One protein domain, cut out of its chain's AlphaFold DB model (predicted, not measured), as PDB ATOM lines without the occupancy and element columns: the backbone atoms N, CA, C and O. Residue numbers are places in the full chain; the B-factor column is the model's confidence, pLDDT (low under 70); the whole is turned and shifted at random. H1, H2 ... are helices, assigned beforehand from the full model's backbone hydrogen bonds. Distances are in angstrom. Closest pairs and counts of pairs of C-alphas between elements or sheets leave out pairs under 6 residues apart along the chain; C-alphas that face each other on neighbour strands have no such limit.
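AT A GLANCE: This is residues 104 to 275 of the 639 residues of an uncharacterized protein of Fusarium culmorum (UniProt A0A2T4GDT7). Three helices, H3, H8 and H13, lie side by side in a row and run the same way; H1, H4, H7 and H12 cover one side of this row as a second layer, H1 and H7 running back. Two low-confidence stretches extend this body: residues 151 to 174, with H5 and H6, loop out near the beginning of H1, and residues 205 to 233, with H9 and H10, lie by the last residues of H8. The printed part has 172 residues, 104 of them in fourteen named helices, H1 to H14 in order, with no named strand: all helix. It is compact, with a radius of gyration of the C-alphas of 15.7 A, and rounded, spanning 46 by 40 by 28 A.

IN THESE COORDINATES: H1, residues 104 to 115, is 16.4 A long and begins at C-alpha 104 (168.016, 221.769, 281.046). H2 is residues 117 to 120; H3, the longest, residues 125 to 141, 24.7 A; H4, 143 to 146; H5, 156 to 160; H6, 167 to 170; H7, 179 to 185, 9.9 A. H8, residues 189 to 203, is 20.3 A long, from C-alpha 189 (167.267, 203.175, 296.551). H9 is residues 212 to 221, 14.7 A; H10, 230 to 233; H11, 235 to 239; H12, 250 to 254; H13, 261 to 268, 10.6 A. H14, residues 272 to 275, ends at C-alpha 275 (151.695, 198.651, 292.650).

HOW THE PARTS SIT: Closest distances here are between C-alphas. H1 touches H3 (Ala 114 and Arg 131, 5.3 A), opposite ways at a shallow tilt of 28 degrees. H2 is close to H3 but not clearly touching (Leu 117 and Val 128, 7.7 A). H6 only just touches H1, with 3 pairs within 8 A (Cys 105 and His 170, 7.0 A). H5 is close to H9 but not clearly touching (Leu 159 and Ile 220, 7.2 A). H8 is the hub, touching six helices, among them H3 (Leu 132 and Phe 191, 6.4 A), H4 (Pro 143 and Gly 199, 6.0 A) and H13 (Ala 189 and Thr 264, 4.1 A). H7 and H8 form a hairpin (Ala 183 and Val 192, 6.1 A). H9 touches H8 about perpendicular, at 74 degrees (Tyr 203 and Gly 213, 5.1 A), and H10 (Glu 214 and Cys 233, 5.8 A). H12 touches H7 (Ala 184 and Ala 254, 4.6 A); H14 touches H11 (Thr 236 and Ile 274, 5.9 A). Every O i to N i+4 pair is within hydrogen-bond range in H1, H3, H5, H7, H8, H11, H12 and H13, and 5 of 6 in H9; H2, H4, H6, H10 and H14 are too short for one.

THE WHOLE: The C-alphas farthest apart, of Asp 124 and Lys 224, are 48.3 A apart. The printed part has no cut and no long link. Mean pLDDT of the printed part is 76.9; residues 120 to 121, 151 to 174 and 205 to 233 are under 70.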
ATOM      1  N   ASP A 104     168.672 222.963 280.489       78.94
ATOM      2  CA  ASP A 104     168.016 221.769 281.046       78.94
ATOM      3  C   ASP A 104     168.578 220.463 280.468       78.94
ATOM      4  O   ASP A 104     168.581 219.434 281.143       78.94
ATOM      5  N   CYS A 105     169.100 220.496 279.243       78.06
ATOM      6  CA  CYS A 105     169.659 219.330 278.575       78.06
ATOM      7  C   CYS A 105     171.042 218.983 279.155       78.06
ATOM      8  O   CYS A 105     171.346 217.806 279.377       78.06
ATOM      9  N   VAL A 106     171.849 219.997 279.490       80.88
ATOM     10  CA  VAL A 106     173.098 219.828 280.249       80.88
ATOM     11  C   VAL A 106     172.811 219.317 281.662       80.88
ATOM     12  O   VAL A 106     173.420 218.330 282.081       80.88
ATOM     13  N   LYS A 107     171.862 219.930 282.385       85.88
ATOM     14  CA  LYS A 107     171.470 219.497 283.741       85.88
ATOM     15  C   LYS A 107     170.974 218.056 283.746       85.88
ATOM     16  O   LYS A 107     171.371 217.271 284.604       85.88
ATOM     17  N   TRP A 108     170.163 217.689 282.759       86.62
ATOM     18  CA  TRP A 108     169.663 216.330 282.594       86.62
ATOM     19  C   TRP A 108     170.786 215.325 282.346       86.62
ATOM     20  O   TRP A 108     170.803 214.265 282.970       86.62
ATOM     21  N   ARG A 109     171.754 215.655 281.480       85.50
ATOM     22  CA  ARG A 109     172.879 214.753 281.216       85.50
ATOM     23  C   ARG A 109     173.768 214.583 282.447       85.50
ATOM     24  O   ARG A 109     174.138 213.457 282.764       85.50
ATOM     25  N   LEU A 110     174.052 215.671 283.167       88.06
ATOM     26  CA  LEU A 110     174.769 215.614 284.446       88.06
ATOM     27  C   LEU A 110     174.017 214.756 285.470       88.06
ATOM     28  O   LEU A 110     174.641 213.965 286.168       88.06
ATOM     29  N   LEU A 111     172.688 214.872 285.532       91.06
ATOM     30  CA  LEU A 111     171.847 214.061 286.411       91.06
ATOM     31  C   LEU A 111     171.900 212.574 286.032       91.06
ATOM     32  O   LEU A 111     172.089 211.732 286.908       91.06
ATOM     33  N   LEU A 112     171.769 212.246 284.743       89.25
ATOM     34  CA  LEU A 112     171.841 210.871 284.246       89.25
ATOM     35  C   LEU A 112     173.200 210.227 284.560       89.25
ATOM     36  O   LEU A 112     173.247 209.118 285.093       89.25
ATOM     37  N   ASP A 113     174.294 210.938 284.294       89.19
ATOM     38  CA  ASP A 113     175.647 210.439 284.553       89.19
ATOM     39  C   ASP A 113     175.966 210.395 286.059       89.19
ATOM     40  O   ASP A 113     176.747 209.553 286.503       89.19
ATOM     41  N   ALA A 114     175.355 211.267 286.874       91.31
ATOM     42  CA  ALA A 114     175.492 211.230 288.329       91.31
ATOM     43  C   ALA A 114     174.873 209.957 288.925       91.31
ATOM     44  O   ALA A 114     175.477 209.367 289.827       91.31
ATOM     45  N   VAL A 115     173.719 209.512 288.407       91.44
ATOM     46  CA  VAL A 115     173.028 208.301 288.887       91.44
ATOM     47  C   VAL A 115     173.560 206.995 288.291       91.44
ATOM     48  O   VAL A 115     173.368 205.935 288.894       91.44
ATOM     49  N   ASP A 116     174.243 207.045 287.142       88.00
ATOM     50  CA  ASP A 116     174.884 205.879 286.525       88.00
ATOM     51  C   ASP A 116     176.259 205.597 287.162       88.00
ATOM     52  O   ASP A 116     177.319 205.992 286.672       88.00
ATOM     53  N   LEU A 117     176.232 204.910 288.308       80.44
ATOM     54  CA  LEU A 117     177.425 204.579 289.097       80.44
ATOM     55  C   LEU A 117     178.452 203.707 288.358       80.44
ATOM     56  O   LEU A 117     179.617 203.675 288.758       80.44
ATOM     57  N   ASP A 118     178.068 203.034 287.275       79.50
ATOM     58  CA  ASP A 118     178.994 202.196 286.508       79.50
ATOM     59  C   ASP A 118     180.055 203.029 285.779       79.50
ATOM     60  O   ASP A 118     181.166 202.550 285.534       79.50
ATOM     61  N   LEU A 119     179.762 204.306 285.506       72.00
ATOM     62  CA  LEU A 119     180.715 205.246 284.914       72.00
ATOM     63  C   LEU A 119     181.927 205.513 285.823       72.00
ATOM     64  O   LEU A 119     182.987 205.893 285.325       72.00
ATOM     65  N   ALA A 120     181.787 205.292 287.134       65.31
ATOM     66  CA  ALA A 120     182.819 205.549 288.136       65.31
ATOM     67  C   ALA A 120     183.843 204.412 288.318       65.31
ATOM     68  O   ALA A 120     184.805 204.593 289.052       65.31
ATOM     69  N   GLN A 121     183.650 203.243 287.690       66.56
ATOM     70  CA  GLN A 121     184.510 202.055 287.856       66.56
ATOM     71  C   GLN A 121     184.845 201.741 289.336       66.56
ATOM     72  O   GLN A 121     185.970 201.941 289.788       66.56
ATOM     73  N   LYS A 122     183.877 201.171 290.074       73.25
ATOM     74  CA  LYS A 122     183.921 200.891 291.532       73.25
ATOM     75  C   LYS A 122     183.966 202.165 292.401       73.25
ATOM     76  O   LYS A 122     184.979 202.421 293.053       73.25
ATOM     77  N   PRO A 123     182.861 202.927 292.469       79.62
ATOM     78  CA  PRO A 123     182.797 204.125 293.300       79.62
ATOM     79  C   PRO A 123     182.970 203.787 294.786       79.62
ATOM     80  O   PRO A 123     182.358 202.850 295.309       79.62
ATOM     81  N   ASP A 124     183.788 204.577 295.480       86.81
ATOM     82  CA  ASP A 124     183.888 204.529 296.938       86.81
ATOM     83  C   ASP A 124     182.669 205.197 297.611       86.81
ATOM     84  O   ASP A 124     181.821 205.827 296.974       86.81
ATOM     85  N   LYS A 125     182.554 205.050 298.936       87.62
ATOM     86  CA  LYS A 125     181.426 205.598 299.706       87.62
ATOM     87  C   LYS A 125     181.317 207.127 299.596       87.62
ATOM     88  O   LYS A 125     180.203 207.661 299.632       87.62
ATOM     89  N   ASP A 126     182.445 207.819 299.472       88.44
ATOM     90  CA  ASP A 126     182.490 209.279 299.395       88.44
ATOM     91  C   ASP A 126     182.038 209.759 298.014       88.44
ATOM     92  O   ASP A 126     181.298 210.734 297.913       88.44
ATOM     93  N   GLU A 127     182.384 209.031 296.954       90.25
ATOM     94  CA  GLU A 127     181.894 209.275 295.602       90.25
ATOM     95  C   GLU A 127     180.388 209.041 295.484       90.25
ATOM     96  O   GLU A 127     179.688 209.896 294.943       90.25
ATOM     97  N   VAL A 128     179.857 207.943 296.038       89.56
ATOM     98  CA  VAL A 128     178.399 207.717 296.073       89.56
ATOM     99  C   VAL A 128     177.695 208.863 296.807       89.56
ATOM    100  O   VAL A 128     176.637 209.321 296.378       89.56
ATOM    101  N   THR A 129     178.294 209.364 297.892       91.88
ATOM    102  CA  THR A 129     177.756 210.500 298.655       91.88
ATOM    103  C   THR A 129     177.799 211.798 297.845       91.88
ATOM    104  O   THR A 129     176.798 212.507 297.793       91.88
ATOM    105  N   ALA A 130     178.913 212.090 297.171       92.56
ATOM    106  CA  ALA A 130     179.063 213.263 296.311       92.56
ATOM    107  C   ALA A 130     178.072 213.246 295.136       92.56
ATOM    108  O   ALA A 130     177.414 214.247 294.857       92.56
ATOM    109  N   ARG A 131     177.902 212.092 294.482       93.88
ATOM    110  CA  ARG A 131     176.934 211.902 293.391       93.88
ATOM    111  C   ARG A 131     175.493 212.072 293.863       93.88
ATOM    112  O   ARG A 131     174.695 212.687 293.156       93.88
ATOM    113  N   LEU A 132     175.166 211.586 295.062       93.75
ATOM    114  CA  LEU A 132     173.854 211.801 295.673       93.75
ATOM    115  C   LEU A 132     173.613 213.287 295.976       93.75
ATOM    116  O   LEU A 132     172.555 213.797 295.630       93.75
ATOM    117  N   GLN A 133     174.599 213.998 296.534       93.62
ATOM    118  CA  GLN A 133     174.498 215.442 296.789       93.62
ATOM    119  C   GLN A 133     174.291 216.251 295.506       93.62
ATOM    120  O   GLN A 133     173.454 217.153 295.472       93.62
ATOM    121  N   LEU A 134     175.034 215.921 294.445       94.06
ATOM    122  CA  LEU A 134     174.855 216.536 293.132       94.06
ATOM    123  C   LEU A 134     173.458 216.248 292.573       94.06
ATOM    124  O   LEU A 134     172.786 217.163 292.104       94.06
ATOM    125  N   THR A 135     173.008 214.994 292.670       94.81
ATOM    126  CA  THR A 135     171.665 214.585 292.240       94.81
ATOM    127  C   THR A 135     170.595 215.380 292.973       94.81
ATOM    128  O   THR A 135     169.737 215.961 292.321       94.81
ATOM    129  N   GLU A 136     170.671 215.464 294.303       94.38
ATOM    130  CA  GLU A 136     169.741 216.233 295.136       94.38
ATOM    131  C   GLU A 136     169.713 217.714 294.752       94.38
ATOM    132  O   GLU A 136     168.636 218.295 294.655       94.38
ATOM    133  N   ALA A 137     170.869 218.325 294.477       92.06
ATOM    134  CA  ALA A 137     170.920 219.712 294.024       92.06
ATOM    135  C   ALA A 137     170.256 219.909 292.651       92.06
ATOM    136  O   ALA A 137     169.485 220.853 292.492       92.06
ATOM    137  N   LEU A 138     170.507 219.008 291.695       91.44
ATOM    138  CA  LEU A 138     169.920 219.061 290.352       91.44
ATOM    139  C   LEU A 138     168.395 218.893 290.382       91.44
ATOM    140  O   LEU A 138     167.679 219.663 289.745       91.44
ATOM    141  N   ILE A 139     167.882 217.922 291.145       92.06
ATOM    142  CA  ILE A 139     166.433 217.672 291.225       92.06
ATOM    143  C   ILE A 139     165.700 218.692 292.102       92.06
ATOM    144  O   ILE A 139     164.510 218.886 291.904       92.06
ATOM    145  N   GLN A 140     166.367 219.361 293.049       89.19
ATOM    146  CA  GLN A 140     165.766 220.483 293.788       89.19
ATOM    147  C   GLN A 140     165.518 221.688 292.877       89.19
ATOM    148  O   GLN A 140     164.539 222.410 293.059       89.19
ATOM    149  N   GLU A 141     166.413 221.913 291.914       85.19
ATOM    150  CA  GLU A 141     166.304 223.012 290.959       85.19
ATOM    151  C   GLU A 141     165.318 222.682 289.827       85.19
ATOM    152  O   GLU A 141     164.404 223.463 289.561       85.19
ATOM    153  N   SER A 142     165.449 221.491 289.230       85.75
ATOM    154  CA  SER A 142     164.619 221.026 288.110       85.75
ATOM    155  C   SER A 142     164.059 219.609 288.361       85.75
ATOM    156  O   SER A 142     164.527 218.644 287.749       85.75
ATOM    157  N   PRO A 143     163.028 219.447 289.223       86.75
ATOM    158  CA  PRO A 143     162.518 218.130 289.641       86.75
ATOM    159  C   PRO A 143     162.048 217.223 288.498       86.75
ATOM    160  O   PRO A 143     162.225 216.006 288.547       86.75
ATOM    161  N   TYR A 144     161.474 217.808 287.445       82.81
ATOM    162  CA  TYR A 144     160.949 217.085 286.283       82.81
ATOM    163  C   TYR A 144     162.028 216.321 285.500       82.81
ATOM    164  O   TYR A 144     161.727 215.302 284.880       82.81
ATOM    165  N   LEU A 145     163.296 216.752 285.557       86.94
ATOM    166  CA  LEU A 145     164.396 216.109 284.826       86.94
ATOM    167  C   LEU A 145     164.697 214.689 285.318       86.94
ATOM    168  O   LEU A 145     165.301 213.910 284.586       86.94
ATOM    169  N   ALA A 146     164.268 214.326 286.529       90.69
ATOM    170  CA  ALA A 146     164.382 212.951 287.008       90.69
ATOM    171  C   ALA A 146     163.472 211.977 286.232       90.69
ATOM    172  O   ALA A 146     163.799 210.794 286.119       90.69
ATOM    173  N   PHE A 147     162.356 212.474 285.694       86.19
ATOM    174  CA  PHE A 147     161.274 211.672 285.115       86.19
ATOM    175  C   PHE A 147     161.139 211.844 283.600       86.19
ATOM    176  O   PHE A 147     160.626 210.961 282.919       86.19
ATOM    177  N   GLU A 148     161.591 212.978 283.072       81.31
ATOM    178  CA  GLU A 148     161.470 213.341 281.665       81.31
ATOM    179  C   GLU A 148     162.828 213.218 280.954       81.31
ATOM    180  O   GLU A 148     163.891 213.354 281.562       81.31
ATOM    181  N   ASN A 149     162.796 212.964 279.645       78.62
ATOM    182  CA  ASN A 149     163.979 213.008 278.792       78.62
ATOM    183  C   ASN A 149     163.836 214.167 277.779       78.62
ATOM    184  O   ASN A 149     163.039 214.055 276.839       78.62
ATOM    185  N   PRO A 150     164.601 215.266 277.935       72.31
ATOM    186  CA  PRO A 150     164.518 216.437 277.065       72.31
ATOM    187  C   PRO A 150     165.125 216.214 275.668       72.31
ATOM    188  O   PRO A 150     164.949 217.057 274.791       72.31
ATOM    189  N   THR A 151     165.834 215.106 275.419       65.31
ATOM    190  CA  THR A 151     166.494 214.836 274.130       65.31
ATOM    191  C   THR A 151     165.639 214.005 273.170       65.31
ATOM    192  O   THR A 151     165.930 213.979 271.975       65.31
ATOM    193  N   TYR A 152     164.569 213.356 273.654       62.38
ATOM    194  CA  TYR A 152     163.805 212.372 272.871       62.38
ATOM    195  C   TYR A 152     162.302 212.677 272.689       62.38
ATOM    196  O   TYR A 152     161.618 211.929 271.993       62.38
ATOM    197  N   GLN A 153     161.746 213.757 273.251       57.22
ATOM    198  CA  GLN A 153     160.320 214.068 273.039       57.22
ATOM    199  C   GLN A 153     160.073 214.756 271.678       57.22
ATOM    200  O   GLN A 153     160.690 215.775 271.358       57.22
ATOM    201  N   GLU A 154     159.123 214.252 270.883       48.84
ATOM    202  CA  GLU A 154     158.514 215.031 269.792       48.84
ATOM    203  C   GLU A 154     157.839 216.266 270.408       48.84
ATOM    204  O   GLU A 154     156.882 216.148 271.169       48.84
ATOM    205  N   GLY A 155     158.386 217.457 270.145       48.81
ATOM    206  CA  GLY A 155     157.980 218.695 270.825       48.81
ATOM    207  C   GLY A 155     158.824 219.071 272.051       48.81
ATOM    208  O   GLY A 155     158.548 220.103 272.661       48.81
ATOM    209  N   ALA A 156     159.897 218.322 272.364       50.78
ATOM    210  CA  ALA A 156     160.914 218.713 273.351       50.78
ATOM    211  C   ALA A 156     161.473 220.106 273.060       50.78
ATOM    212  O   ALA A 156     161.735 220.886 273.966       50.78
ATOM    213  N   SER A 157     161.615 220.448 271.777       47.62
ATOM    214  CA  SER A 157     161.961 221.809 271.404       47.62
ATOM    215  C   SER A 157     160.991 222.775 272.073       47.62
ATOM    216  O   SER A 157     161.445 223.604 272.821       47.62
ATOM    217  N   ILE A 158     159.675 222.634 271.957       48.94
ATOM    218  CA  ILE A 158     158.712 223.628 272.463       48.94
ATOM    219  C   ILE A 158     158.655 223.685 273.999       48.94
ATOM    220  O   ILE A 158     158.547 224.775 274.561       48.94
ATOM    221  N   LEU A 159     158.765 222.542 274.683       53.22
ATOM    222  CA  LEU A 159     158.694 222.471 276.150       53.22
ATOM    223  C   LEU A 159     159.949 222.977 276.854       53.22
ATOM    224  O   LEU A 159     159.868 223.498 277.966       53.22
ATOM    225  N   TYR A 160     161.093 222.836 276.192       59.06
ATOM    226  CA  TYR A 160     162.400 223.178 276.734       59.06
ATOM    227  C   TYR A 160     163.054 224.352 275.972       59.06
ATOM    228  O   TYR A 160     164.153 224.751 276.332       59.06
ATOM    229  N   ILE A 161     162.390 224.957 274.964       45.06
ATOM    230  CA  ILE A 161     162.943 225.976 274.027       45.06
ATOM    231  C   ILE A 161     163.478 227.211 274.753       45.06
ATOM    232  O   ILE A 161     164.454 227.802 274.304       45.06
ATOM    233  N   ASN A 162     162.865 227.594 275.876       48.53
ATOM    234  CA  ASN A 162     163.299 228.762 276.648       48.53
ATOM    235  C   ASN A 162     164.422 228.437 277.652       48.53
ATOM    236  O   ASN A 162     165.044 229.359 278.167       48.53
ATOM    237  N   ASN A 163     164.698 227.150 277.892       54.44
ATOM    238  CA  ASN A 163     165.680 226.649 278.860       54.44
ATOM    239  C   ASN A 163     166.761 225.768 278.226       54.44
ATOM    240  O   ASN A 163     167.546 225.177 278.958       54.44
ATOM    241  N   CYS A 164     166.782 225.633 276.900       58.19
ATOM    242  CA  CYS A 164     167.787 224.876 276.174       58.19
ATOM    243  C   CYS A 164     168.343 225.737 275.035       58.19
ATOM    244  O   CYS A 164     167.757 225.866 273.960       58.19
ATOM    245  N   ALA A 165     169.425 226.454 275.353       51.38
ATOM    246  CA  ALA A 165     169.916 227.592 274.581       51.38
ATOM    247  C   ALA A 165     170.842 227.185 273.425       51.38
ATOM    248  O   ALA A 165     171.098 228.004 272.540       51.38
ATOM    249  N   ASP A 166     171.347 225.947 273.415       54.31
ATOM    250  CA  ASP A 166     172.337 225.505 272.434       54.31
ATOM    251  C   ASP A 166     171.869 224.245 271.679       54.31
ATOM    252  O   ASP A 166     171.990 223.100 272.122       54.31
ATOM    253  N   VAL A 167     171.348 224.477 270.467       49.62
ATOM    254  CA  VAL A 167     170.767 223.489 269.528       49.62
ATOM    255  C   VAL A 167     171.719 222.311 269.223       49.62
ATOM    256  O   VAL A 167     171.307 221.278 268.685       49.62
ATOM    257  N   HIS A 168     173.005 222.443 269.557       53.28
ATOM    258  CA  HIS A 168     174.048 221.460 269.288       53.28
ATOM    259  C   HIS A 168     174.067 220.252 270.237       53.28
ATOM    260  O   HIS A 168     174.440 219.167 269.780       53.28
ATOM    261  N   TRP A 169     173.648 220.387 271.501       55.78
ATOM    262  CA  TRP A 169     173.698 219.272 272.462       55.78
ATOM    263  C   TRP A 169     172.518 218.300 272.308       55.78
ATOM    264  O   TRP A 169     172.692 217.089 272.438       55.78
ATOM    265  N   HIS A 170     171.347 218.793 271.894       53.62
ATOM    266  CA  HIS A 170     170.128 217.984 271.736       53.62
ATOM    267  C   HIS A 170     170.239 216.936 270.629       53.62
ATOM    268  O   HIS A 170     169.731 215.830 270.755       53.62
ATOM    269  N   LYS A 171     170.877 217.287 269.505       52.59
ATOM    270  CA  LYS A 171     170.868 216.444 268.297       52.59
ATOM    271  C   LYS A 171     171.829 215.257 268.370       52.59
ATOM    272  O   LYS A 171     171.749 214.370 267.523       52.59
ATOM    273  N   LYS A 172     172.756 215.258 269.333       56.19
ATOM    274  CA  LYS A 172     173.802 214.230 269.461       56.19
ATOM    275  C   LYS A 172     173.509 213.207 270.558       56.19
ATOM    276  O   LYS A 172     173.941 212.066 270.438       56.19
ATOM    277  N   LEU A 173     172.735 213.576 271.578       61.50
ATOM    278  CA  LEU A 173     172.377 212.683 272.677       61.50
ATOM    279  C   LEU A 173     171.224 211.758 272.262       61.50
ATOM    280  O   LEU A 173     170.056 212.129 272.311       61.50
ATOM    281  N   LYS A 174     171.564 210.532 271.847       64.94
ATOM    282  CA  LYS A 174     170.598 209.483 271.459       64.94
ATOM    283  C   LYS A 174     170.112 208.623 272.631       64.94
ATOM    284  O   LYS A 174     169.487 207.589 272.400       64.94
ATOM    285  N   ASP A 175     170.426 209.011 273.864       72.19
ATOM    286  CA  ASP A 175     170.003 208.262 275.041       72.19
ATOM    287  C   ASP A 175     168.497 208.428 275.250       72.19
ATOM    288  O   ASP A 175     167.988 209.546 275.286       72.19
ATOM    289  N   LYS A 176     167.788 207.305 275.343       76.94
ATOM    290  CA  LYS A 176     166.330 207.251 275.502       76.94
ATOM    291  C   LYS A 176     165.905 207.018 276.947       76.94
ATOM    292  O   LYS A 176     164.715 207.054 277.244       76.94
ATOM    293  N   ARG A 177     166.867 206.777 277.833       82.25
ATOM    294  CA  ARG A 177     166.608 206.436 279.227       82.25
ATOM    295  C   ARG A 177     166.170 207.668 280.000       82.25
ATOM    296  O   ARG A 177     166.316 208.787 279.519       82.25
ATOM    297  N   THR A 178     165.682 207.486 281.218       88.81
ATOM    298  CA  THR A 178     165.522 208.587 282.189       88.81
ATOM    299  C   THR A 178     166.400 208.353 283.424       88.81
ATOM    300  O   THR A 178     166.763 207.200 283.715       88.81
ATOM    301  N   PRO A 179     166.750 209.408 284.183       92.81
ATOM    302  CA  PRO A 179     167.522 209.252 285.411       92.81
ATOM    303  C   PRO A 179     166.839 208.352 286.444       92.81
ATOM    304  O   PRO A 179     167.511 207.508 287.035       92.81
ATOM    305  N   LEU A 180     165.514 208.445 286.616       94.62
ATOM    306  CA  LEU A 180     164.790 207.573 287.542       94.62
ATOM    307  C   LEU A 180     164.874 206.098 287.133       94.62
ATOM    308  O   LEU A 180     165.221 205.262 287.967       94.62
ATOM    309  N   HIS A 181     164.590 205.762 285.870       92.56
ATOM    310  CA  HIS A 181     164.672 204.374 285.399       92.56
ATOM    311  C   HIS A 181     166.099 203.829 285.520       92.56
ATOM    312  O   HIS A 181     166.301 202.678 285.908       92.56
ATOM    313  N   THR A 182     167.103 204.672 285.265       92.81
ATOM    314  CA  THR A 182     168.512 204.311 285.447       92.81
ATOM    315  C   THR A 182     168.832 204.045 286.915       92.81
ATOM    316  O   THR A 182     169.361 202.978 287.221       92.81
ATOM    317  N   ALA A 183     168.453 204.937 287.833       94.62
ATOM    318  CA  ALA A 183     168.652 204.741 289.268       94.62
ATOM    319  C   ALA A 183     167.936 203.480 289.784       94.62
ATOM    320  O   ALA A 183     168.526 202.706 290.542       94.62
ATOM    321  N   ALA A 184     166.705 203.231 289.326       94.44
ATOM    322  CA  ALA A 184     165.935 202.045 289.681       94.44
ATOM    323  C   ALA A 184     166.611 200.760 289.183       94.44
ATOM    324  O   ALA A 184     166.873 199.856 289.972       94.44
ATOM    325  N   ARG A 185     166.995 200.707 287.901       92.81
ATOM    326  CA  ARG A 185     167.704 199.568 287.290       92.81
ATOM    327  C   ARG A 185     169.054 199.269 287.938       92.81
ATOM    328  O   ARG A 185     169.526 198.143 287.852       92.81
ATOM    329  N   LYS A 186     169.687 200.261 288.562       91.44
ATOM    330  CA  LYS A 186     170.935 200.082 289.320       91.44
ATOM    331  C   LYS A 186     170.708 199.722 290.793       91.44
ATOM    332  O   LYS A 186     171.683 199.540 291.509       91.44
ATOM    333  N   GLY A 187     169.459 199.636 291.256       92.06
ATOM    334  CA  GLY A 187     169.143 199.304 292.647       92.06
ATOM    335  C   GLY A 187     169.518 200.406 293.640       92.06
ATOM    336  O   GLY A 187     169.765 200.150 294.820       92.06
ATOM    337  N   ASN A 188     169.585 201.651 293.166       93.00
ATOM    338  CA  ASN A 188     170.063 202.793 293.932       93.00
ATOM    339  C   ASN A 188     168.924 203.458 294.722       93.00
ATOM    340  O   ASN A 188     168.541 204.601 294.456       93.00
ATOM    341  N   ALA A 189     168.419 202.759 295.744       94.81
ATOM    342  CA  ALA A 189     167.267 203.175 296.551       94.81
ATOM    343  C   ALA A 189     167.348 204.619 297.086       94.81
ATOM    344  O   ALA A 189     166.347 205.325 297.107       94.81
ATOM    345  N   LYS A 190     168.542 205.101 297.466       95.31
ATOM    346  CA  LYS A 190     168.731 206.481 297.957       95.31
ATOM    347  C   LYS A 190     168.440 207.538 296.891       95.31
ATOM    348  O   LYS A 190     167.790 208.531 297.189       95.31
ATOM    349  N   PHE A 191     168.906 207.318 295.664       95.50
ATOM    350  CA  PHE A 191     168.666 208.241 294.555       95.50
ATOM    351  C   PHE A 191     167.183 208.240 294.181       95.50
ATOM    352  O   PHE A 191     166.578 209.301 294.056       95.50
ATOM    353  N   VAL A 192     166.585 207.046 294.098       96.38
ATOM    354  CA  VAL A 192     165.149 206.864 293.848       96.38
ATOM    355  C   VAL A 192     164.308 207.569 294.913       96.38
ATOM    356  O   VAL A 192     163.403 208.326 294.575       96.38
ATOM    357  N   LYS A 193     164.654 207.414 296.194       96.50
ATOM    358  CA  LYS A 193     163.999 208.108 297.306       96.50
ATOM    359  C   LYS A 193     164.037 209.626 297.161       96.50
ATOM    360  O   LYS A 193     162.999 210.272 297.326       96.50
ATOM    361  N   SER A 194     165.206 210.203 296.870       95.75
ATOM    362  CA  SER A 194     165.344 211.655 296.703       95.75
ATOM    363  C   SER A 194     164.517 212.146 295.507       95.75
ATOM    364  O   SER A 194     163.785 213.125 295.639       95.75
ATOM    365  N   MET A 195     164.529 211.412 294.387       95.31
ATOM    366  CA  MET A 195     163.703 211.714 293.208       95.31
ATOM    367  C   MET A 195     162.203 211.659 293.514       95.31
ATOM    368  O   MET A 195     161.491 212.603 293.193       95.31
ATOM    369  N   ILE A 196     161.715 210.606 294.179       93.56
ATOM    370  CA  ILE A 196     160.299 210.482 294.569       93.56
ATOM    371  C   ILE A 196     159.901 211.609 295.523       93.56
ATOM    372  O   ILE A 196     158.840 212.204 295.359       93.56
ATOM    373  N   SER A 197     160.746 211.922 296.505       92.31
ATOM    374  CA  SER A 197     160.459 212.954 297.508       92.31
ATOM    375  C   SER A 197     160.279 214.334 296.873       92.31
ATOM    376  O   SER A 197     159.302 215.022 297.175       92.31
ATOM    377  N   GLU A 198     161.177 214.728 295.966       90.31
ATOM    378  CA  GLU A 198     161.044 215.997 295.238       90.31
ATOM    379  C   GLU A 198     159.936 215.941 294.176       90.31
ATOM    380  O   GLU A 198     159.184 216.902 294.020       90.31
ATOM    381  N   GLY A 199     159.751 214.795 293.516       88.25
ATOM    382  CA  GLY A 199     158.646 214.561 292.587       88.25
ATOM    383  C   GLY A 199     157.284 214.778 293.241       88.25
ATOM    384  O   GLY A 199     156.448 215.482 292.683       88.25
ATOM    385  N   ARG A 200     157.070 214.274 294.463       87.31
ATOM    386  CA  ARG A 200     155.821 214.501 295.209       87.31
ATOM    387  C   ARG A 200     155.593 215.975 295.492       87.31
ATOM    388  O   ARG A 200     154.494 216.465 295.291       87.31
ATOM    389  N   ARG A 201     156.627 216.695 295.936       84.81
ATOM    390  CA  ARG A 201     156.520 218.141 296.190       84.81
ATOM    391  C   ARG A 201     156.166 218.921 294.928       84.81
ATOM    392  O   ARG A 201     155.496 219.944 295.019       84.81
ATOM    393  N   TYR A 202     156.635 218.454 293.774       82.38
ATOM    394  CA  TYR A 202     156.435 219.126 292.497       82.38
ATOM    395  C   TYR A 202     155.082 218.802 291.837       82.38
ATOM    396  O   TYR A 202     154.428 219.709 291.314       82.38
ATOM    397  N   TYR A 203     154.670 217.532 291.867       79.12
ATOM    398  CA  TYR A 203     153.498 217.009 291.155       79.12
ATOM    399  C   TYR A 203     152.267 216.800 292.058       79.12
ATOM    400  O   TYR A 203     151.148 217.062 291.623       79.12
ATOM    401  N   ASP A 204     152.446 216.395 293.321       76.38
ATOM    402  CA  ASP A 204     151.360 216.032 294.245       76.38
ATOM    403  C   ASP A 204     151.091 217.166 295.263       76.38
ATOM    404  O   ASP A 204     151.521 217.106 296.417       76.38
ATOM    405  N   VAL A 205     150.368 218.226 294.880       65.81
ATOM    406  CA  VAL A 205     149.961 219.285 295.832       65.81
ATOM    407  C   VAL A 205     148.615 218.948 296.477       65.81
ATOM    408  O   VAL A 205     147.660 218.533 295.822       65.81
ATOM    409  N   LYS A 206     148.527 219.167 297.791       57.50
ATOM    410  CA  LYS A 206     147.279 219.148 298.565       57.50
ATOM    411  C   LYS A 206     146.744 220.584 298.624       57.50
ATOM    412  O   LYS A 206     147.513 221.461 298.998       57.50
ATOM    413  N   ASN A 207     145.460 220.800 298.314       51.88
ATOM    414  CA  ASN A 207     144.681 222.052 298.491       51.88
ATOM    415  C   ASN A 207     144.320 222.878 297.234       51.88
ATOM    416  O   ASN A 207     144.096 224.077 297.350       51.88
ATOM    417  N   GLY A 208     144.173 222.266 296.054       50.03
ATOM    418  CA  GLY A 208     143.455 222.902 294.930       50.03
ATOM    419  C   GLY A 208     144.140 224.108 294.270       50.03
ATOM    420  O   GLY A 208     143.534 224.748 293.413       50.03
ATOM    421  N   GLU A 209     145.387 224.412 294.631       50.62
ATOM    422  CA  GLU A 209     146.254 225.302 293.857       50.62
ATOM    423  C   GLU A 209     146.859 224.529 292.684       50.62
ATOM    424  O   GLU A 209     147.306 223.392 292.859       50.62
ATOM    425  N   SER A 210     146.899 225.144 291.495       50.97
ATOM    426  CA  SER A 210     147.500 224.496 290.330       50.97
ATOM    427  C   SER A 210     148.966 224.186 290.611       50.97
ATOM    428  O   SER A 210     149.729 225.100 290.950       50.97
ATOM    429  N   THR A 211     149.391 222.938 290.451       57.25
ATOM    430  CA  THR A 211     150.790 222.589 290.722       57.25
ATOM    431  C   THR A 211     151.713 223.250 289.688       57.25
ATOM    432  O   THR A 211     151.322 223.533 288.550       57.25
ATOM    433  N   ARG A 212     152.981 223.517 290.045       58.69
ATOM    434  CA  ARG A 212     153.992 223.894 289.032       58.69
ATOM    435  C   ARG A 212     154.077 222.822 287.932       58.69
ATOM    436  O   ARG A 212     154.278 223.177 286.772       58.69
ATOM    437  N   GLY A 213     153.839 221.554 288.283       58.12
ATOM    438  CA  GLY A 213     153.662 220.444 287.345       58.12
ATOM    439  C   GLY A 213     152.431 220.579 286.438       58.12
ATOM    440  O   GLY A 213     152.552 220.385 285.236       58.12
ATOM    441  N   GLU A 214     151.270 220.993 286.947       58.25
ATOM    442  CA  GLU A 214     150.054 221.220 286.152       58.25
ATOM    443  C   GLU A 214     150.227 222.369 285.156       58.25
ATOM    444  O   GLU A 214     149.769 222.275 284.020       58.25
ATOM    445  N   ASN A 215     150.933 223.441 285.527       58.88
ATOM    446  CA  ASN A 215     151.274 224.520 284.593       58.88
ATOM    447  C   ASN A 215     152.232 224.041 283.486       58.88
ATOM    448  O   ASN A 215     152.085 224.429 282.326       58.88
ATOM    449  N   ARG A 216     153.162 223.136 283.817       61.94
ATOM    450  CA  ARG A 216     154.061 222.489 282.850       61.94
ATOM    451  C   ARG A 216     153.295 221.558 281.898       61.94
ATOM    452  O   ARG A 216     153.466 221.659 280.688       61.94
ATOM    453  N   VAL A 217     152.387 220.725 282.415       57.16
ATOM    454  CA  VAL A 217     151.588 219.765 281.626       57.16
ATOM    455  C   VAL A 217     150.446 220.438 280.847       57.16
ATOM    456  O   VAL A 217     150.148 220.060 279.716       57.16
ATOM    457  N   SER A 218     149.827 221.496 281.371       55.06
ATOM    458  CA  SER A 218     148.815 222.277 280.637       55.06
ATOM    459  C   SER A 218     149.411 223.077 279.470       55.06
ATOM    460  O   SER A 218     148.729 223.278 278.460       55.06
ATOM    461  N   GLY A 219     150.693 223.454 279.552       54.94
ATOM    462  CA  GLY A 219     151.481 223.937 278.414       54.94
ATOM    463  C   GLY A 219     151.598 222.903 277.285       54.94
ATOM    464  O   GLY A 219     151.467 223.271 276.118       54.94
ATOM    465  N   ILE A 220     151.733 221.612 277.627       52.84
ATOM    466  CA  ILE A 220     151.763 220.477 276.675       52.84
ATOM    467  C   ILE A 220     150.404 220.313 275.965       52.84
ATOM    468  O   ILE A 220     150.339 220.110 274.752       52.84
ATOM    469  N   ASN A 221     149.295 220.458 276.696       47.00
ATOM    470  CA  ASN A 221     147.932 220.218 276.195       47.00
ATOM    471  C   ASN A 221     147.410 221.207 275.147       47.00
ATOM    472  O   ASN A 221     146.522 220.867 274.363       47.00
ATOM    473  N   LYS A 222     147.913 222.447 275.121       49.12
ATOM    474  CA  LYS A 222     147.416 223.474 274.187       49.12
ATOM    475  C   LYS A 222     147.760 223.186 272.718       49.12
ATOM    476  O   LYS A 222     147.253 223.880 271.841       49.12
ATOM    477  N   GLN A 223     148.573 222.167 272.425       49.66
ATOM    478  CA  GLN A 223     149.127 221.928 271.087       49.66
ATOM    479  C   GLN A 223     148.681 220.617 270.408       49.66
ATOM    480  O   GLN A 223     149.407 220.061 269.598       49.66
ATOM    481  N   LYS A 224     147.430 220.175 270.615       44.41
ATOM    482  CA  LYS A 224     146.713 219.163 269.790       44.41
ATOM    483  C   LYS A 224     147.208 217.701 269.800       44.41
ATOM    484  O   LYS A 224     146.471 216.869 269.276       44.41
ATOM    485  N   TYR A 225     148.349 217.355 270.399       42.88
ATOM    486  CA  TYR A 225     148.879 215.975 270.340       42.88
ATOM    487  C   TYR A 225     148.621 215.111 271.582       42.88
ATOM    488  O   TYR A 225     148.637 213.889 271.478       42.88
ATOM    489  N   TRP A 226     148.304 215.713 272.731       42.88
ATOM    490  CA  TRP A 226     148.030 214.990 273.975       42.88
ATOM    491  C   TRP A 226     146.827 215.634 274.673       42.88
ATOM    492  O   TRP A 226     146.735 216.857 274.726       42.88
ATOM    493  N   LYS A 227     145.865 214.825 275.138       37.84
ATOM    494  CA  LYS A 227     144.722 215.262 275.959       37.84
ATOM    495  C   LYS A 227     144.953 214.795 277.398       37.84
ATOM    496  O   LYS A 227     144.452 213.749 277.790       37.84
ATOM    497  N   PHE A 228     145.716 215.540 278.180       44.62
ATOM    498  CA  PHE A 228     145.877 215.295 279.610       44.62
ATOM    499  C   PHE A 228     144.722 215.948 280.392       44.62
ATOM    500  O   PHE A 228     144.516 217.157 280.320       44.62
ATOM    501  N   SER A 229     143.934 215.176 281.138       44.53
ATOM    502  CA  SER A 229     143.063 215.733 282.186       44.53
ATOM    503  C   SER A 229     143.900 216.054 283.437       44.53
ATOM    504  O   SER A 229     145.025 215.573 283.569       44.53
ATOM    505  N   GLY A 230     143.373 216.849 284.377       47.16
ATOM    506  CA  GLY A 230     144.073 217.193 285.631       47.16
ATOM    507  C   GLY A 230     144.511 215.984 286.480       47.16
ATOM    508  O   GLY A 230     145.435 216.094 287.275       47.16
ATOM    509  N   GLU A 231     143.930 214.798 286.262       48.16
ATOM    510  CA  GLU A 231     144.335 213.543 286.919       48.16
ATOM    511  C   GLU A 231     145.695 212.995 286.446       48.16
ATOM    512  O   GLU A 231     146.320 212.208 287.157       48.16
ATOM    513  N   TYR A 232     146.194 213.426 285.284       51.78
ATOM    514  CA  TYR A 232     147.453 212.940 284.703       51.78
ATOM    515  C   TYR A 232     148.717 213.642 285.219       51.78
ATOM    516  O   TYR A 232     149.820 213.242 284.858       51.78
ATOM    517  N   CYS A 233     148.586 214.667 286.065       58.59
ATOM    518  CA  CYS A 233     149.734 215.415 286.594       58.59
ATOM    519  C   CYS A 233     150.247 214.880 287.938       58.59
ATOM    520  O   CYS A 233     151.124 215.502 288.529       58.59
ATOM    521  N   ARG A 234     149.703 213.761 288.435       76.12
ATOM    522  CA  ARG A 234     150.146 213.129 289.687       76.12
ATOM    523  C   ARG A 234     151.400 212.301 289.465       76.12
ATOM    524  O   ARG A 234     151.513 211.607 288.450       76.12
ATOM    525  N   LEU A 235     152.282 212.284 290.460       83.62
ATOM    526  CA  LEU A 235     153.513 211.498 290.420       83.62
ATOM    527  C   LEU A 235     153.229 210.023 290.105       83.62
ATOM    528  O   LEU A 235     153.952 209.423 289.318       83.62
ATOM    529  N   THR A 236     152.139 209.460 290.634       83.25
ATOM    530  CA  THR A 236     151.690 208.093 290.327       83.25
ATOM    531  C   THR A 236     151.632 207.808 288.827       83.25
ATOM    532  O   THR A 236     152.154 206.793 288.379       83.25
ATOM    533  N   LYS A 237     151.013 208.693 288.034       80.56
ATOM    534  CA  LYS A 237     150.863 208.479 286.587       80.56
ATOM    535  C   LYS A 237     152.192 208.596 285.859       80.56
ATOM    536  O   LYS A 237     152.445 207.827 284.939       80.56
ATOM    537  N   ILE A 238     153.067 209.476 286.336       82.12
ATOM    538  CA  ILE A 238     154.419 209.626 285.800       82.12
ATOM    539  C   ILE A 238     155.245 208.358 286.038       82.12
ATOM    540  O   ILE A 238     155.917 207.876 285.132       82.12
ATOM    541  N   LEU A 239     155.150 207.778 287.235       87.06
ATOM    542  CA  LEU A 239     155.840 206.538 287.591       87.06
ATOM    543  C   LEU A 239     155.280 205.294 286.884       87.06
ATOM    544  O   LEU A 239     155.936 204.261 286.894       87.06
ATOM    545  N   GLN A 240     154.099 205.374 286.267       86.12
ATOM    546  CA  GLN A 240     153.545 204.305 285.430       86.12
ATOM    547  C   GLN A 240     154.044 204.376 283.974       86.12
ATOM    548  O   GLN A 240     153.761 203.468 283.194       86.12
ATOM    549  N   HIS A 241     154.776 205.426 283.582       83.25
ATOM    550  CA  HIS A 241     155.334 205.515 282.235       83.25
ATOM    551  C   HIS A 241     156.527 204.585 282.043       83.25
ATOM    552  O   HIS A 241     157.410 204.486 282.891       83.25
ATOM    553  N   GLU A 242     156.549 203.945 280.879       84.62
ATOM    554  CA  GLU A 242     157.640 203.084 280.455       84.62
ATOM    555  C   GLU A 242     158.833 203.890 279.936       84.62
ATOM    556  O   GLU A 242     158.681 204.883 279.214       84.62
ATOM    557  N   ASP A 243     160.036 203.400 280.229       83.25
ATOM    558  CA  ASP A 243     161.264 203.882 279.620       83.25
ATOM    559  C   ASP A 243     161.224 203.695 278.097       83.25
ATOM    560  O   ASP A 243     160.805 202.660 277.564       83.25
ATOM    561  N   LEU A 244     161.686 204.700 277.360       78.56
ATOM    562  CA  LEU A 244     161.627 204.681 275.902       78.56
ATOM    563  C   LEU A 244     162.601 203.667 275.285       78.56
ATOM    564  O   LEU A 244     162.367 203.245 274.147       78.56
ATOM    565  N   ASP A 245     163.657 203.292 276.014       80.06
ATOM    566  CA  ASP A 245     164.624 202.267 275.627       80.06
ATOM    567  C   ASP A 245     164.102 200.870 275.971       80.06
ATOM    568  O   ASP A 245     163.885 200.040 275.086       80.06
ATOM    569  N   THR A 246     163.859 200.615 277.259       82.94
ATOM    570  CA  THR A 246     163.612 199.250 277.740       82.94
ATOM    571  C   THR A 246     162.147 198.837 277.737       82.94
ATOM    572  O   THR A 246     161.875 197.640 277.839       82.94
ATOM    573  N   LYS A 247     161.218 199.793 277.603       86.69
ATOM    574  CA  LYS A 247     159.769 199.585 277.762       86.69
ATOM    575  C   LYS A 247     159.371 199.061 279.144       86.69
ATOM    576  O   LYS A 247     158.335 198.432 279.303       86.69
ATOM    577  N   ASP A 248     160.205 199.309 280.150       89.50
ATOM    578  CA  ASP A 248     159.910 198.965 281.539       89.50
ATOM    579  C   ASP A 248     159.429 200.199 282.294       89.50
ATOM    580  O   ASP A 248     159.978 201.279 282.098       89.50
ATOM    581  N   THR A 249     158.513 200.029 283.245       91.50
ATOM    582  CA  THR A 249     158.280 201.025 284.304       91.50
ATOM    583  C   THR A 249     159.514 201.133 285.222       91.50
ATOM    584  O   THR A 249     160.386 200.249 285.211       91.50
ATOM    585  N   PRO A 250     159.618 202.156 286.090       91.69
ATOM    586  CA  PRO A 250     160.661 202.215 287.112       91.69
ATOM    587  C   PRO A 250     160.612 201.003 288.054       91.69
ATOM    588  O   PRO A 250     161.656 200.480 288.447       91.69
ATOM    589  N   LEU A 251     159.408 200.515 288.372       93.56
ATOM    590  CA  LEU A 251     159.194 199.348 289.234       93.56
ATOM    591  C   LEU A 251     159.695 198.063 288.567       93.56
ATOM    592  O   LEU A 251     160.461 197.309 289.172       93.56
ATOM    593  N   LYS A 252     159.379 197.869 287.283       92.31
ATOM    594  CA  LYS A 252     159.894 196.750 286.491       92.31
ATOM    595  C   LYS A 252     161.407 196.837 286.297       92.31
ATOM    596  O   LYS A 252     162.099 195.824 286.421       92.31
ATOM    597  N   SER A 253     161.938 198.039 286.074       92.19
ATOM    598  CA  SER A 253     163.379 198.299 285.959       92.19
ATOM    599  C   SER A 253     164.134 197.905 287.227       92.19
ATOM    600  O   SER A 253     165.187 197.277 287.130       92.19
ATOM    601  N   ALA A 254     163.578 198.189 288.410       94.31
ATOM    602  CA  ALA A 254     164.185 197.825 289.690       94.31
ATOM    603  C   ALA A 254     164.403 196.313 289.849       94.31
ATOM    604  O   ALA A 254     165.366 195.895 290.487       94.31
ATOM    605  N   THR A 255     163.573 195.478 289.215       92.56
ATOM    606  CA  THR A 255     163.739 194.013 289.252       92.56
ATOM    607  C   THR A 255     164.959 193.500 288.481       92.56
ATOM    608  O   THR A 255     165.324 192.336 288.637       92.56
ATOM    609  N   LYS A 256     165.579 194.347 287.647       90.12
ATOM    610  CA  LYS A 256     166.753 194.019 286.823       90.12
ATOM    611  C   LYS A 256     168.081 194.409 287.482       90.12
ATOM    612  O   LYS A 256     169.120 194.217 286.859       90.12
ATOM    613  N   ALA A 257     168.053 194.981 288.685       89.56
ATOM    614  CA  ALA A 257     169.259 195.379 289.401       89.56
ATOM    615  C   ALA A 257     170.000 194.171 289.996       89.56
ATOM    616  O   ALA A 257     169.374 193.234 290.488       89.56
ATOM    617  N   ASP A 258     171.335 194.229 290.011       85.88
ATOM    618  CA  ASP A 258     172.181 193.174 290.592       85.88
ATOM    619  C   ASP A 258     172.156 193.170 292.134       85.88
ATOM    620  O   ASP A 258     172.436 192.155 292.771       85.88
ATOM    621  N   CYS A 259     171.847 194.312 292.755       86.62
ATOM    622  CA  CYS A 259     171.726 194.473 294.204       86.62
ATOM    623  C   CYS A 259     170.725 195.590 294.542       86.62
ATOM    624  O   CYS A 259     170.317 196.342 293.664       86.62
ATOM    625  N   GLY A 260     170.288 195.692 295.804       88.75
ATOM    626  CA  GLY A 260     169.410 196.784 296.262       88.75
ATOM    627  C   GLY A 260     167.981 196.762 295.700       88.75
ATOM    628  O   GLY A 260     167.264 197.761 295.806       88.75
ATOM    629  N   VAL A 261     167.555 195.643 295.100       92.38
ATOM    630  CA  VAL A 261     166.215 195.460 294.510       92.38
ATOM    631  C   VAL A 261     165.126 195.710 295.555       92.38
ATOM    632  O   VAL A 261     164.201 196.484 295.321       92.38
ATOM    633  N   CYS A 262     165.257 195.088 296.731       93.06
ATOM    634  CA  CYS A 262     164.264 195.157 297.801       93.06
ATOM    635  C   CYS A 262     164.063 196.592 298.306       93.06
ATOM    636  O   CYS A 262     162.937 197.079 298.379       93.06
ATOM    637  N   GLU A 263     165.154 197.293 298.616       95.19
ATOM    638  CA  GLU A 263     165.137 198.673 299.102       95.19
ATOM    639  C   GLU A 263     164.597 199.630 298.037       95.19
ATOM    640  O   GLU A 263     163.804 200.513 298.348       95.19
ATOM    641  N   THR A 264     164.974 199.433 296.773       95.06
ATOM    642  CA  THR A 264     164.534 200.295 295.667       95.06
ATOM    643  C   THR A 264     163.040 200.159 295.405       95.06
ATOM    644  O   THR A 264     162.347 201.165 295.263       95.06
ATOM    645  N   ILE A 265     162.522 198.927 295.400       95.19
ATOM    646  CA  ILE A 265     161.085 198.667 295.257       95.19
ATOM    647  C   ILE A 265     160.313 199.256 296.437       95.19
ATOM    648  O   ILE A 265     159.285 199.885 296.223       95.19
ATOM    649  N   LYS A 266     160.816 199.133 297.671       94.25
ATOM    650  CA  LYS A 266     160.174 199.737 298.852       94.25
ATOM    651  C   LYS A 266     160.027 201.251 298.739       94.25
ATOM    652  O   LYS A 266     158.960 201.771 299.065       94.25
ATOM    653  N   GLU A 267     161.074 201.935 298.279       94.88
ATOM    654  CA  GLU A 267     161.047 203.388 298.083       94.88
ATOM    655  C   GLU A 267     160.087 203.774 296.941       94.88
ATOM    656  O   GLU A 267     159.322 204.724 297.092       94.88
ATOM    657  N   LEU A 268     160.033 203.007 295.841       93.69
ATOM    658  CA  LEU A 268     159.034 203.200 294.776       93.69
ATOM    659  C   LEU A 268     157.602 203.028 295.304       93.69
ATOM    660  O   LEU A 268     156.761 203.906 295.113       93.69
ATOM    661  N   LEU A 269     157.345 201.951 296.048       92.81
ATOM    662  CA  LEU A 269     156.046 201.631 296.647       92.81
ATOM    663  C   LEU A 269     155.619 202.598 297.762       92.81
ATOM    664  O   LEU A 269     154.577 202.405 298.376       92.81
ATOM    665  N   GLU A 270     156.393 203.643 298.086       89.94
ATOM    666  CA  GLU A 270     155.842 204.793 298.820       89.94
ATOM    667  C   GLU A 270     154.649 205.385 298.061       89.94
ATOM    668  O   GLU A 270     153.713 205.905 298.671       89.94
ATOM    669  N   VAL A 271     154.670 205.364 296.727       87.75
ATOM    670  CA  VAL A 271     153.548 205.806 295.891       87.75
ATOM    671  C   VAL A 271     152.636 204.599 295.664       87.75
ATOM    672  O   VAL A 271     152.762 203.921 294.656       87.75
ATOM    673  N   THR A 272     151.756 204.294 296.622       76.94
ATOM    674  CA  THR A 272     150.977 203.034 296.704       76.94
ATOM    675  C   THR A 272     150.331 202.590 295.390       76.94
ATOM    676  O   THR A 272     150.417 201.422 295.021       76.94
ATOM    677  N   ASP A 273     149.758 203.531 294.647       81.31
ATOM    678  CA  ASP A 273     148.978 203.283 293.429       81.31
ATOM    679  C   ASP A 273     149.824 202.788 292.233       81.31
ATOM    680  O   ASP A 273     149.283 202.391 291.201       81.31
ATOM    681  N   ILE A 274     151.161 202.801 292.324       83.19
ATOM    682  CA  ILE A 274     152.019 202.229 291.269       83.19
ATOM    683  C   ILE A 274     152.076 200.698 291.328       83.19
ATOM    684  O   ILE A 274     152.551 200.075 290.382       83.19
ATOM    685  N   ALA A 275     151.628 200.093 292.434       81.44
ATOM    686  CA  ALA A 275     151.695 198.651 292.650       81.44
ATOM    687  C   ALA A 275     150.753 197.841 291.740       81.44
ATOM    688  O   ALA A 275     150.860 196.619 291.700       81.44
TER     689      ALA A 275